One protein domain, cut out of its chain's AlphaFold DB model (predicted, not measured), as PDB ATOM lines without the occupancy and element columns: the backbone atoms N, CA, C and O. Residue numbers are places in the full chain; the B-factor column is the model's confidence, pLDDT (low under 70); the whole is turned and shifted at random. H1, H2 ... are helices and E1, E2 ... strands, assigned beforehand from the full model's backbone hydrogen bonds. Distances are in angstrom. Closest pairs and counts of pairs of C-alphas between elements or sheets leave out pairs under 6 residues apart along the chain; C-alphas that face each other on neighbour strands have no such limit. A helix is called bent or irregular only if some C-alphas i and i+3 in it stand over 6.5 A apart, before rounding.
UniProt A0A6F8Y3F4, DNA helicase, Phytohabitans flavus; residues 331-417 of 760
ATOM      1  N   TRP A 331      45.798 204.410-183.250       84.44
ATOM      2  CA  TRP A 331      44.505 203.873-183.663       84.44
ATOM      3  C   TRP A 331      44.647 202.577-184.483       84.44
ATOM      4  O   TRP A 331      45.563 202.471-185.309       84.44
ATOM      5  N   PRO A 332      43.733 201.599-184.311       86.00
ATOM      6  CA  PRO A 332      43.665 200.409-185.156       86.00
ATOM      7  C   PRO A 332      43.527 200.768-186.640       86.00
ATOM      8  O   PRO A 332      42.975 201.806-186.997       86.00
ATOM      9  N   GLU A 333      43.993 199.895-187.533       84.56
ATOM     10  CA  GLU A 333      43.930 200.140-188.980       84.56
ATOM     11  C   GLU A 333      42.507 200.371-189.506       84.56
ATOM     12  O   GLU A 333      42.316 201.252-190.340       84.56
ATOM     13  N   GLY A 334      41.510 199.650-188.980       86.06
ATOM     14  CA  GLY A 334      40.105 199.850-189.352       86.06
ATOM     15  C   GLY A 334      39.613 201.271-189.058       86.06
ATOM     16  O   GLY A 334      39.080 201.928-189.944       86.06
ATOM     17  N   ALA A 335      39.886 201.780-187.854       87.00
ATOM     18  CA  ALA A 335      39.500 203.127-187.434       87.00
ATOM     19  C   ALA A 335      40.170 204.220-188.293       87.00
ATOM     20  O   ALA A 335      39.522 205.172-188.721       87.00
ATOM     21  N   ARG A 336      41.459 204.051-188.621       90.75
ATOM     22  CA  ARG A 336      42.187 204.986-189.496       90.75
ATOM     23  C   ARG A 336      41.613 205.019-190.911       90.75
ATOM     24  O   ARG A 336      41.459 206.093-191.484       90.75
ATOM     25  N   LYS A 337      41.243 203.858-191.466       88.25
ATOM     26  CA  LYS A 337      40.629 203.770-192.802       88.25
ATOM     27  C   LYS A 337      39.287 204.493-192.879       88.25
ATOM     28  O   LYS A 337      39.043 205.143-193.890       88.25
ATOM     29  N   VAL A 338      38.465 204.428-191.828       89.69
ATOM     30  CA  VAL A 338      37.180 205.151-191.757       89.69
ATOM     31  C   VAL A 338      37.402 206.659-191.867       89.69
ATOM     32  O   VAL A 338      36.816 207.306-192.733       89.69
ATOM     33  N   VAL A 339      38.318 207.213-191.069       91.06
ATOM     34  CA  VAL A 339      38.634 208.651-191.100       91.06
ATOM     35  C   VAL A 339      39.279 209.056-192.426       91.06
ATOM     36  O   VAL A 339      38.884 210.059-193.015       91.06
ATOM     37  N   ALA A 340      40.210 208.259-192.954       87.62
ATOM     38  CA  ALA A 340      40.845 208.526-194.244       87.62
ATOM     39  C   ALA A 340      39.859 208.438-195.424       87.62
ATOM     40  O   ALA A 340      40.025 209.122-196.435       87.62
ATOM     41  N   GLN A 341      38.834 207.586-195.338       89.56
ATOM     42  CA  GLN A 341      37.762 207.522-196.329       89.56
ATOM     43  C   GLN A 341      36.845 208.743-196.229       89.56
ATOM     44  O   GLN A 341      36.569 209.354-197.257       89.56
ATOM     45  N   ALA A 342      36.436 209.133-195.019       87.69
ATOM     46  CA  ALA A 342      35.631 210.334-194.796       87.69
ATOM     47  C   ALA A 342      36.360 211.602-195.273       87.69
ATOM     48  O   ALA A 342      35.778 212.417-195.982       87.69
ATOM     49  N   HIS A 343      37.653 211.727-194.966       92.56
ATOM     50  CA  HIS A 343      38.494 212.842-195.403       92.56
ATOM     51  C   HIS A 343      38.631 212.904-196.931       92.56
ATOM     52  O   HIS A 343      38.434 213.963-197.523       92.56
ATOM     53  N   ARG A 344      38.879 211.767-197.597       88.75
ATOM     54  CA  ARG A 344      38.910 211.717-199.069       88.75
ATOM     55  C   ARG A 344      37.564 212.060-199.702       88.75
ATOM     56  O   ARG A 344      37.544 212.744-200.717       88.75
ATOM     57  N   ALA A 345      36.458 211.606-199.114       87.50
ATOM     58  CA  ALA A 345      35.121 211.941-199.593       87.50
ATOM     59  C   ALA A 345      34.814 213.441-199.437       87.50
ATOM     60  O   ALA A 345      34.209 214.025-200.327       87.50
ATOM     61  N   ALA A 346      35.275 214.068-198.350       88.44
ATOM     62  CA  ALA A 346      35.127 215.505-198.132       88.44
ATOM     63  C   ALA A 346      35.914 216.336-199.156       88.44
ATOM     64  O   ALA A 346      35.365 217.280-199.706       88.44
ATOM     65  N   LEU A 347      37.158 215.950-199.467       88.00
ATOM     66  CA  LEU A 347      37.986 216.627-200.477       88.00
ATOM     67  C   LEU A 347      37.443 216.494-201.909       88.00
ATOM     68  O   LEU A 347      37.761 217.316-202.763       88.00
ATOM     69  N   ALA A 348      36.663 215.448-202.189       87.25
ATOM     70  CA  ALA A 348      36.080 215.208-203.508       87.25
ATOM     71  C   ALA A 348      34.774 215.988-203.753       87.25
ATOM     72  O   ALA A 348      34.300 216.034-204.887       87.25
ATOM     73  N   GLY A 349      34.171 216.558-202.706       85.25
ATOM     74  CA  GLY A 349      32.919 217.309-202.777       85.25
ATOM     75  C   GLY A 349      33.103 218.803-202.494       85.25
ATOM     76  O   GLY A 349      34.187 219.236-202.106       85.25
ATOM     77  N   PRO A 350      32.043 219.610-202.668       84.62
ATOM     78  CA  PRO A 350      32.044 220.988-202.195       84.62
ATOM     79  C   PRO A 350      32.144 221.017-200.666       84.62
ATOM     80  O   PRO A 350      31.513 220.206-199.980       84.62
ATOM     81  N   ASP A 351      32.916 221.962-200.129       88.25
ATOM     82  CA  ASP A 351      33.022 222.123-198.682       88.25
ATOM     83  C   ASP A 351      31.678 222.578-198.099       88.25
ATOM     84  O   ASP A 351      31.033 223.504-198.598       88.25
ATOM     85  N   THR A 352      31.230 221.887-197.055       90.12
ATOM     86  CA  THR A 352      29.920 222.105-196.435       90.12
ATOM     87  C   THR A 352      30.080 222.359-194.950       90.12
ATOM     88  O   THR A 352      30.958 221.803-194.291       90.12
ATOM     89  N   LEU A 353      29.206 223.200-194.402       92.38
ATOM     90  CA  LEU A 353      29.199 223.477-192.974       92.38
ATOM     91  C   LEU A 353      28.456 222.374-192.222       92.38
ATOM     92  O   LEU A 353      27.253 222.165-192.416       92.38
ATOM     93  N   VAL A 354      29.173 221.711-191.317       90.19
ATOM     94  CA  VAL A 354      28.636 220.649-190.464       90.19
ATOM     95  C   VAL A 354      28.663 221.052-188.996       90.19
ATOM     96  O   VAL A 354      29.607 221.665-188.494       90.19
ATOM     97  N   THR A 355      27.619 220.682-188.266       92.12
ATOM     98  CA  THR A 355      27.601 220.819-186.807       92.12
ATOM     99  C   THR A 355      28.458 219.731-186.154       92.12
ATOM    100  O   THR A 355      28.672 218.657-186.717       92.12
ATOM    101  N   PHE A 356      28.902 219.953-184.912       89.88
ATOM    102  CA  PHE A 356      29.663 218.945-184.157       89.88
ATOM    103  C   PHE A 356      28.937 217.587-184.070       89.88
ATOM    104  O   PHE A 356      29.562 216.533-184.156       89.88
ATOM    105  N   GLY A 357      27.610 217.604-183.906       86.31
ATOM    106  CA  GLY A 357      26.802 216.385-183.840       86.31
ATOM    107  C   GLY A 357      26.777 215.614-185.162       86.31
ATOM    108  O   GLY A 357      26.897 214.392-185.150       86.31
ATOM    109  N   GLU A 358      26.681 216.325-186.286       88.12
ATOM    110  CA  GLU A 358      26.735 215.742-187.631       88.12
ATOM    111  C   GLU A 358      28.121 215.167-187.926       88.12
ATOM    112  O   GLU A 358      28.223 214.024-188.362       88.12
ATOM    113  N   ALA A 359      29.185 215.897-187.582       88.50
ATOM    114  CA  ALA A 359      30.555 215.422-187.742       88.50
ATOM    115  C   ALA A 359      30.795 214.106-186.974       88.50
ATOM    116  O   ALA A 359      31.311 213.148-187.545       88.50
ATOM    117  N   VAL A 360      30.341 214.009-185.716       91.44
ATOM    118  CA  VAL A 360      30.401 212.759-184.927       91.44
ATOM    119  C   VAL A 360      29.545 211.647-185.542       91.44
ATOM    120  O   VAL A 360      29.939 210.483-185.505       91.44
ATOM    121  N   GLY A 361      28.382 211.984-186.105       87.19
ATOM    122  CA  GLY A 361      27.516 211.025-186.794       87.19
ATOM    123  C   GLY A 361      28.154 210.426-188.051       87.19
ATOM    124  O   GLY A 361      27.921 209.258-188.343       87.19
ATOM    125  N   LEU A 362      28.980 211.206-188.753       85.19
ATOM    126  CA  LEU A 362      29.617 210.812-190.009       85.19
ATOM    127  C   LEU A 362      30.888 209.970-189.817       85.19
ATOM    128  O   LEU A 362      31.104 209.039-190.588       85.19
ATOM    129  N   VAL A 363      31.725 210.267-188.813       86.31
ATOM    130  CA  VAL A 363      32.973 209.501-188.584       86.31
ATOM    131  C   VAL A 363      32.851 208.384-187.551       86.31
ATOM    132  O   VAL A 363      33.661 207.465-187.579       86.31
ATOM    133  N   GLY A 364      31.877 208.456-186.640       88.75
ATOM    134  CA  GLY A 364      31.711 207.502-185.542       88.75
ATOM    135  C   GLY A 364      31.890 208.123-184.152       88.75
ATOM    136  O   GLY A 364      32.607 209.107-183.943       88.75
ATOM    137  N   LYS A 365      31.211 207.535-183.159       89.69
ATOM    138  CA  LYS A 365      31.183 208.034-181.769       89.69
ATOM    139  C   LYS A 365      32.529 207.883-181.059       89.69
ATOM    140  O   LYS A 365      32.827 208.662-180.154       89.69
ATOM    141  N   GLU A 366      33.342 206.920-181.470       89.00
ATOM    142  CA  GLU A 366      34.681 206.649-180.953       89.00
ATOM    143  C   GLU A 366      35.648 207.821-181.173       89.00
ATOM    144  O   GLU A 366      36.541 208.047-180.358       89.00
ATOM    145  N   PHE A 367      35.424 208.635-182.208       91.44
ATOM    146  CA  PHE A 367      36.255 209.802-182.502       91.44
ATOM    147  C   PHE A 367      35.792 211.071-181.788       91.44
ATOM    148  O   PHE A 367      36.465 212.090-181.900       91.44
ATOM    149  N   ARG A 368      34.692 211.040-181.020       91.12
ATOM    150  CA  ARG A 368      34.079 212.234-180.403       91.12
ATOM    151  C   ARG A 368      35.084 213.115-179.660       91.12
ATOM    152  O   ARG A 368      35.044 214.333-179.801       91.12
ATOM    153  N   HIS A 369      35.970 212.515-178.866       89.00
ATOM    154  CA  HIS A 369      36.962 213.270-178.100       89.00
ATOM    155  C   HIS A 369      38.046 213.884-179.000       89.00
ATOM    156  O   HIS A 369      38.371 215.058-178.857       89.00
ATOM    157  N   VAL A 370      38.562 213.131-179.978       89.12
ATOM    158  CA  VAL A 370      39.584 213.638-180.913       89.12
ATOM    159  C   VAL A 370      39.006 214.701-181.839       89.12
ATOM    160  O   VAL A 370      39.683 215.674-182.143       89.12
ATOM    161  N   LEU A 371      37.746 214.554-182.238       90.56
ATOM    162  CA  LEU A 371      37.023 215.514-183.062       90.56
ATOM    163  C   LEU A 371      36.758 216.817-182.302       90.56
ATOM    164  O   LEU A 371      36.797 217.887-182.896       90.56
ATOM    165  N   HIS A 372      36.566 216.749-180.981       89.94
ATOM    166  CA  HIS A 372      36.509 217.940-180.134       89.94
ATOM    167  C   HIS A 372      37.848 218.689-180.114       89.94
ATOM    168  O   HIS A 372      37.866 219.903-180.291       89.94
ATOM    169  N   LEU A 373      38.965 217.966-179.973       88.69
ATOM    170  CA  LEU A 373      40.309 218.554-180.039       88.69
ATOM    171  C   LEU A 373      40.628 219.110-181.435       88.69
ATOM    172  O   LEU A 373      41.187 220.192-181.548       88.69
ATOM    173  N   ALA A 374      40.239 218.402-182.497       89.94
ATOM    174  CA  ALA A 374      40.388 218.866-183.874       89.94
ATOM    175  C   ALA A 374      39.559 220.134-184.139       89.94
ATOM    176  O   ALA A 374      40.050 221.064-184.768       89.94
ATOM    177  N   GLY A 375      38.331 220.198-183.615       87.94
ATOM    178  CA  GLY A 375      37.487 221.390-183.695       87.94
ATOM    179  C   GLY A 375      38.072 222.589-182.946       87.94
ATOM    180  O   GLY A 375      37.939 223.714-183.416       87.94
ATOM    181  N   ALA A 376      38.767 222.362-181.827       88.06
ATOM    182  CA  ALA A 376      39.474 223.424-181.112       88.06
ATOM    183  C   ALA A 376      40.657 224.001-181.915       88.06
ATOM    184  O   ALA A 376      40.910 225.196-181.814       88.06
ATOM    185  N   ASP A 377      41.349 223.183-182.722       84.81
ATOM    186  CA  ASP A 377      42.461 223.651-183.567       84.81
ATOM    187  C   ASP A 377      41.988 224.455-184.787       84.81
ATOM    188  O   ASP A 377      42.657 225.396-185.203       84.81
ATOM    189  N   VAL A 378      40.882 224.029-185.408       88.25
ATOM    190  CA  VAL A 378      40.363 224.614-186.657       88.25
ATOM    191  C   VAL A 378      39.520 225.861-186.379       88.25
ATOM    192  O   VAL A 378      39.549 226.812-187.152       88.25
ATOM    193  N   GLY A 379      38.792 225.883-185.259       86.94
ATOM    194  CA  GLY A 379      37.828 226.938-184.963       86.94
ATOM    195  C   GLY A 379      36.524 226.796-185.757       86.94
ATOM    196  O   GLY A 379      36.359 225.902-186.586       86.94
ATOM    197  N   PHE A 380      35.545 227.652-185.458       90.19
ATOM    198  CA  PHE A 380      34.240 227.631-186.125       90.19
ATOM    199  C   PHE A 380      34.289 228.415-187.440       90.19
ATOM    200  O   PHE A 380      34.723 229.563-187.450       90.19
ATOM    201  N   ALA A 381      33.778 227.823-188.520       87.25
ATOM    202  CA  ALA A 381      33.736 228.448-189.845       87.25
ATOM    203  C   ALA A 381      32.475 229.305-190.060       87.25
ATOM    204  O   ALA A 381      32.444 230.176-190.925       87.25
ATOM    205  N   GLY A 382      31.418 229.077-189.278       88.94
ATOM    206  CA  GLY A 382      30.190 229.863-189.368       88.94
ATOM    207  C   GLY A 382      29.072 229.321-188.489       88.94
ATOM    208  O   GLY A 382      29.282 228.454-187.642       88.94
ATOM    209  N   ARG A 383      27.857 229.822-188.710       89.12
ATOM    210  CA  ARG A 383      26.650 229.363-188.022       89.12
ATOM    211  C   ARG A 383      25.663 228.753-188.996       89.12
ATOM    212  O   ARG A 383      25.521 229.202-190.127       89.12
ATOM    213  N   VAL A 384      24.979 227.718-188.535       89.62
ATOM    214  CA  VAL A 384      24.006 226.981-189.327       89.62
ATOM    215  C   VAL A 384      22.738 226.783-188.511       89.62
ATOM    216  O   VAL A 384      22.778 226.350-187.357       89.62
ATOM    217  N   THR A 385      21.599 227.091-189.123       89.31
ATOM    218  CA  THR A 385      20.285 226.870-188.520       89.31
ATOM    219  C   THR A 385      19.848 225.431-188.751       89.31
ATOM    220  O   THR A 385      19.839 224.938-189.881       89.31
ATOM    221  N   ARG A 386      19.481 224.744-187.671       85.19
ATOM    222  CA  ARG A 386      18.949 223.379-187.708       85.19
ATOM    223  C   ARG A 386      17.600 223.317-187.015       85.19
ATOM    224  O   ARG A 386      17.389 223.953-185.982       85.19
ATOM    225  N   GLU A 387      16.693 222.550-187.604       83.75
ATOM    226  CA  GLU A 387      15.367 222.298-187.058       83.75
ATOM    227  C   GLU A 387      15.393 221.044-186.180       83.75
ATOM    228  O   GLU A 387      15.885 219.986-186.570       83.75
ATOM    229  N   TYR A 388      14.860 221.173-184.972       80.56
ATOM    230  CA  TYR A 388      14.762 220.121-183.975       80.56
ATOM    231  C   TYR A 388      13.309 219.955-183.547       80.56
ATOM    232  O   TYR A 388      12.534 220.906-183.548       80.56
ATOM    233  N   ARG A 389      12.930 218.755-183.103       81.94
ATOM    234  CA  ARG A 389      11.633 218.529-182.453       81.94
ATOM    235  C   ARG A 389      11.811 218.454-180.945       81.94
ATOM    236  O   ARG A 389      12.511 217.575-180.450       81.94
ATOM    237  N   ARG A 390      11.139 219.339-180.207       71.38
ATOM    238  CA  ARG A 390      11.069 219.297-178.738       71.38
ATOM    239  C   ARG A 390       9.606 219.177-178.323       71.38
ATOM    240  O   ARG A 390       8.801 220.033-178.667       71.38
ATOM    241  N   ALA A 391       9.260 218.098-177.616       72.88
ATOM    242  CA  ALA A 391       7.880 217.796-177.203       72.88
ATOM    243  C   ALA A 391       6.858 217.840-178.367       72.88
ATOM    244  O   ALA A 391       5.779 218.410-178.244       72.88
ATOM    245  N   GLY A 392       7.226 217.289-179.529       77.06
ATOM    246  CA  GLY A 392       6.359 217.230-180.715       77.06
ATOM    247  C   GLY A 392       6.244 218.529-181.524       77.06
ATOM    248  O   GLY A 392       5.715 218.486-182.630       77.06
ATOM    249  N   LYS A 393       6.779 219.661-181.041       72.69
ATOM    250  CA  LYS A 393       6.789 220.941-181.770       72.69
ATOM    251  C   LYS A 393       8.142 221.186-182.461       72.69
ATOM    252  O   LYS A 393       9.178 220.900-181.847       72.69
ATOM    253  N   PRO A 394       8.153 221.688-183.712       77.44
ATOM    254  CA  PRO A 394       9.382 222.081-184.393       77.44
ATOM    255  C   PRO A 394       9.964 223.345-183.753       77.44
ATOM    256  O   PRO A 394       9.245 224.286-183.419       77.44
ATOM    257  N   TRP A 395      11.275 223.348-183.552       83.88
ATOM    258  CA  TRP A 395      12.040 224.455-183.001       83.88
ATOM    259  C   TRP A 395      13.367 224.570-183.741       83.88
ATOM    260  O   TRP A 395      14.107 223.593-183.858       83.88
ATOM    261  N   THR A 396      13.684 225.762-184.232       84.69
ATOM    262  CA  THR A 396      14.938 226.037-184.931       84.69
ATOM    263  C   THR A 396      15.973 226.620-183.977       84.69
ATOM    264  O   THR A 396      15.670 227.457-183.127       84.69
ATOM    265  N   ARG A 397      17.222 226.172-184.120       85.12
ATOM    266  CA  ARG A 397      18.369 226.705-183.383       85.12
ATOM    267  C   ARG A 397      19.491 227.033-184.339       85.12
ATOM    268  O   ARG A 397      19.849 226.208-185.176       85.12
ATOM    269  N   GLU A 398      20.092 228.193-184.140       87.69
ATOM    270  CA  GLU A 398      21.363 228.535-184.756       87.69
ATOM    271  C   GLU A 398      22.517 227.904-183.952       87.69
ATOM    272  O   GLU A 398      22.624 228.087-182.733       87.69
ATOM    273  N   ILE A 399      23.350 227.098-184.613       89.69
ATOM    274  CA  ILE A 399      24.452 226.352-183.994       89.69
ATOM    275  C   ILE A 399      25.743 226.655-184.747       89.69
ATOM    276  O   ILE A 399      25.752 226.773-185.967       89.69
ATOM    277  N   GLN A 400      26.841 226.756-184.004       90.75
ATOM    278  CA  GLN A 400      28.172 226.897-184.581       90.75
ATOM    279  C   GLN A 400      28.551 225.652-185.398       90.75
ATOM    280  O   GLN A 400      28.372 224.514-184.947       90.75
ATOM    281  N   ALA A 401      29.081 225.880-186.593       91.56
ATOM    282  CA  ALA A 401      29.440 224.861-187.561       91.56
ATOM    283  C   ALA A 401      30.905 224.989-187.984       91.56
ATOM    284  O   ALA A 401      31.523 226.051-187.891       91.56
ATOM    285  N   TYR A 402      31.444 223.874-188.449       93.00
ATOM    286  CA  TYR A 402      32.815 223.736-188.915       93.00
ATOM    287  C   TYR A 402      32.810 223.487-190.421       93.00
ATOM    288  O   TYR A 402      31.870 222.870-190.930       93.00
ATOM    289  N   SER A 403      33.869 223.916-191.111       93.94
ATOM    290  CA  SER A 403      34.174 223.405-192.449       93.94
ATOM    291  C   SER A 403      34.365 221.893-192.355       93.94
ATOM    292  O   SER A 403      35.103 221.399-191.492       93.94
ATOM    293  N   TRP A 404      33.674 221.146-193.216       92.38
ATOM    294  CA  TRP A 404      33.764 219.693-193.218       92.38
ATOM    295  C   TRP A 404      35.147 219.216-193.655       92.38
ATOM    296  O   TRP A 404      35.690 218.271-193.075       92.38
ATOM    297  N   VAL A 405      35.747 219.901-194.630       91.62
ATOM    298  CA  VAL A 405      37.095 219.593-195.116       91.62
ATOM    299  C   VAL A 405      38.141 219.858-194.033       91.62
ATOM    300  O   VAL A 405      38.990 219.000-193.771       91.62
ATOM    301  N   GLU A 406      38.075 221.004-193.355       91.81
ATOM    302  CA  GLU A 406      39.091 221.391-192.371       91.81
ATOM    303  C   GLU A 406      39.037 220.533-191.101       91.81
ATOM    304  O   GLU A 406      40.076 220.049-190.633       91.81
ATOM    305  N   ILE A 407      37.837 220.264-190.566       92.94
ATOM    306  CA  ILE A 407      37.696 219.450-189.350       92.94
ATOM    307  C   ILE A 407      38.150 218.001-189.580       92.94
ATOM    308  O   ILE A 407      38.786 217.406-188.706       92.94
ATOM    309  N   LEU A 408      37.902 217.436-190.769       91.94
ATOM    310  CA  LEU A 408      38.380 216.101-191.131       91.94
ATOM    311  C   LEU A 408      39.873 216.064-191.439       91.94
ATOM    312  O   LEU A 408      40.534 215.094-191.068       91.94
ATOM    313  N   SER A 409      40.422 217.114-192.047       91.31
ATOM    314  CA  SER A 409      41.868 217.251-192.241       91.31
ATOM    315  C   SER A 409      42.601 217.259-190.895       91.31
ATOM    316  O   SER A 409      43.614 216.574-190.710       91.31
ATOM    317  N   ALA A 410      42.076 217.995-189.910       90.56
ATOM    318  CA  ALA A 410      42.600 218.012-188.546       90.56
ATOM    319  C   ALA A 410      42.428 216.659-187.833       90.56
ATOM    320  O   ALA A 410      43.369 216.167-187.200       90.56
ATOM    321  N   LEU A 411      41.271 216.007-187.987       92.94
ATOM    322  CA  LEU A 411      41.024 214.675-187.433       92.94
ATOM    323  C   LEU A 411      41.966 213.614-188.028       92.94
ATOM    324  O   LEU A 411      42.568 212.849-187.274       92.94
ATOM    325  N   SER A 412      42.143 213.590-189.354       91.12
ATOM    326  CA  SER A 412      43.013 212.640-190.064       91.12
ATOM    327  C   SER A 412      44.459 212.761-189.590       91.12
ATOM    328  O   SER A 412      45.066 211.754-189.232       91.12
ATOM    329  N   ARG A 413      44.990 213.989-189.464       87.88
ATOM    330  CA  ARG A 413      46.347 214.228-188.928       87.88
ATOM    331  C   ARG A 413      46.536 213.664-187.518       87.88
ATOM    332  O   ARG A 413      47.604 213.146-187.196       87.88
ATOM    333  N   ARG A 414      45.510 213.763-186.670       89.00
ATOM    334  CA  ARG A 414      45.550 213.271-185.284       89.00
ATOM    335  C   ARG A 414      45.419 211.745-185.211       89.00
ATOM    336  O   ARG A 414      46.097 211.118-184.401       89.00
ATOM    337  N   VAL A 415      44.588 211.145-186.062       88.81
ATOM    338  CA  VAL A 415      44.322 209.695-186.089       88.81
ATOM    339  C   VAL A 415      45.462 208.902-186.745       88.81
ATOM    340  O   VAL A 415      45.793 207.811-186.274       88.81
ATOM    341  N   ASP A 416      46.133 209.469-187.751       84.81
ATOM    342  CA  ASP A 416      47.290 208.852-188.421       84.81
ATOM    343  C   ASP A 416      48.614 209.012-187.657       84.81
ATOM    344  O   ASP A 416      49.678 208.580-188.110       84.81
ATOM    345  N   ARG A 417      48.571 209.580-186.452       79.50
ATOM    346  CA  ARG A 417      49.763 209.794-185.639       79.50
ATOM    347  C   ARG A 417      50.369 208.474-185.148       79.50
ATOM    348  O   ARG A 417      49.693 207.603-184.587       79.50
TER     349      ARG A 417
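This is residues 331 to 417 of the 760 residues of the protein "DNA helicase" of Phytohabitans flavus (UniProt A0A6F8Y3F4). Four helices, packed mostly crosswise, make a small head, and a long two-stranded hairpin, E2 and E3, reaches away from it as an arm whose tip, residues 389 to 394, stands free. The short strand E1 pairs with the last residues of E3 at the root of this arm, and there H2 packs on E1 and E3. The printed part has 87 residues, with four named helices and three named strands in the order H1 E1 H2 H3 E2 E3 H4; the class is mixed, and the sheet runs E1 E3 E2, antiparallel throughout. It is compact by its radius of gyration of the C-alphas, 13.8 A, yet elongated in outline, 43 by 23 by 23 A, the arm making the length.

In the sheet, E3, residues 393 to 403, is the inner strand, and E2, residues 382 to 390, and E1, residues 353 to 355, are edge strands. The pairing is staggered: E3 pairs with E2 over residues 393 to 401 and with E1 over 401 to 403, and it bends by 57 degrees at residue 400. In the antiparallel hairpin E2 and E3, N 384 and O 399 are 2.8 A apart, within hydrogen-bond range. Between antiparallel E1 and E3, N 402 and O 354 are 2.9 A apart, also within range. H2, residues 356 to 363, is on the sheet at a height of 7.1 A. E1, H2, H3, residues 365 to 378, and E2 make a split strand-helix-strand unit, two strands running the same way with E3 between them, its crossover right-handed. H3 only just is on the sheet and only grazes it, with residues 375 to 378. H4, residues 404 to 415, only grazes it too, with residues 404 to 409. H3 and H4 touch at Ala 374 and Ala 410, their closest C-alphas, 5.2 A, at a steep tilt of 69 degrees, only just short of perpendicular. H1, residues 333 to 347, touches H4 at a shallow tilt of 24 degrees, opposite ways; the closest C-alphas are those of His 343 and Leu 408, 5.4 A. H1 and H3 are apart. In H1, H2 and H4 every O i to N i+4 pair is within hydrogen-bond range; in H3, 8 of 10 are.

E3 is 29.5 A long, from C-alpha 393 at (6.789, 220.941, -181.770), and E2 is 24.3 A. H1 is 21.0 A long and begins with C-alpha 333 at (43.930, 200.140, -188.980). H3 is 19.6 A and irregular, with C-alphas 366 and 369 7.6 A apart. H4 is 16.2 A and ends with C-alpha 415 at (44.322, 209.695, -186.089).

The two C-alphas farthest apart are those of Lys 393 and Arg 417, 44.6 A. The printed part has no cut, and its six links are tight. Mean pLDDT of the printed part is 87.7, and no printed residue is under 70.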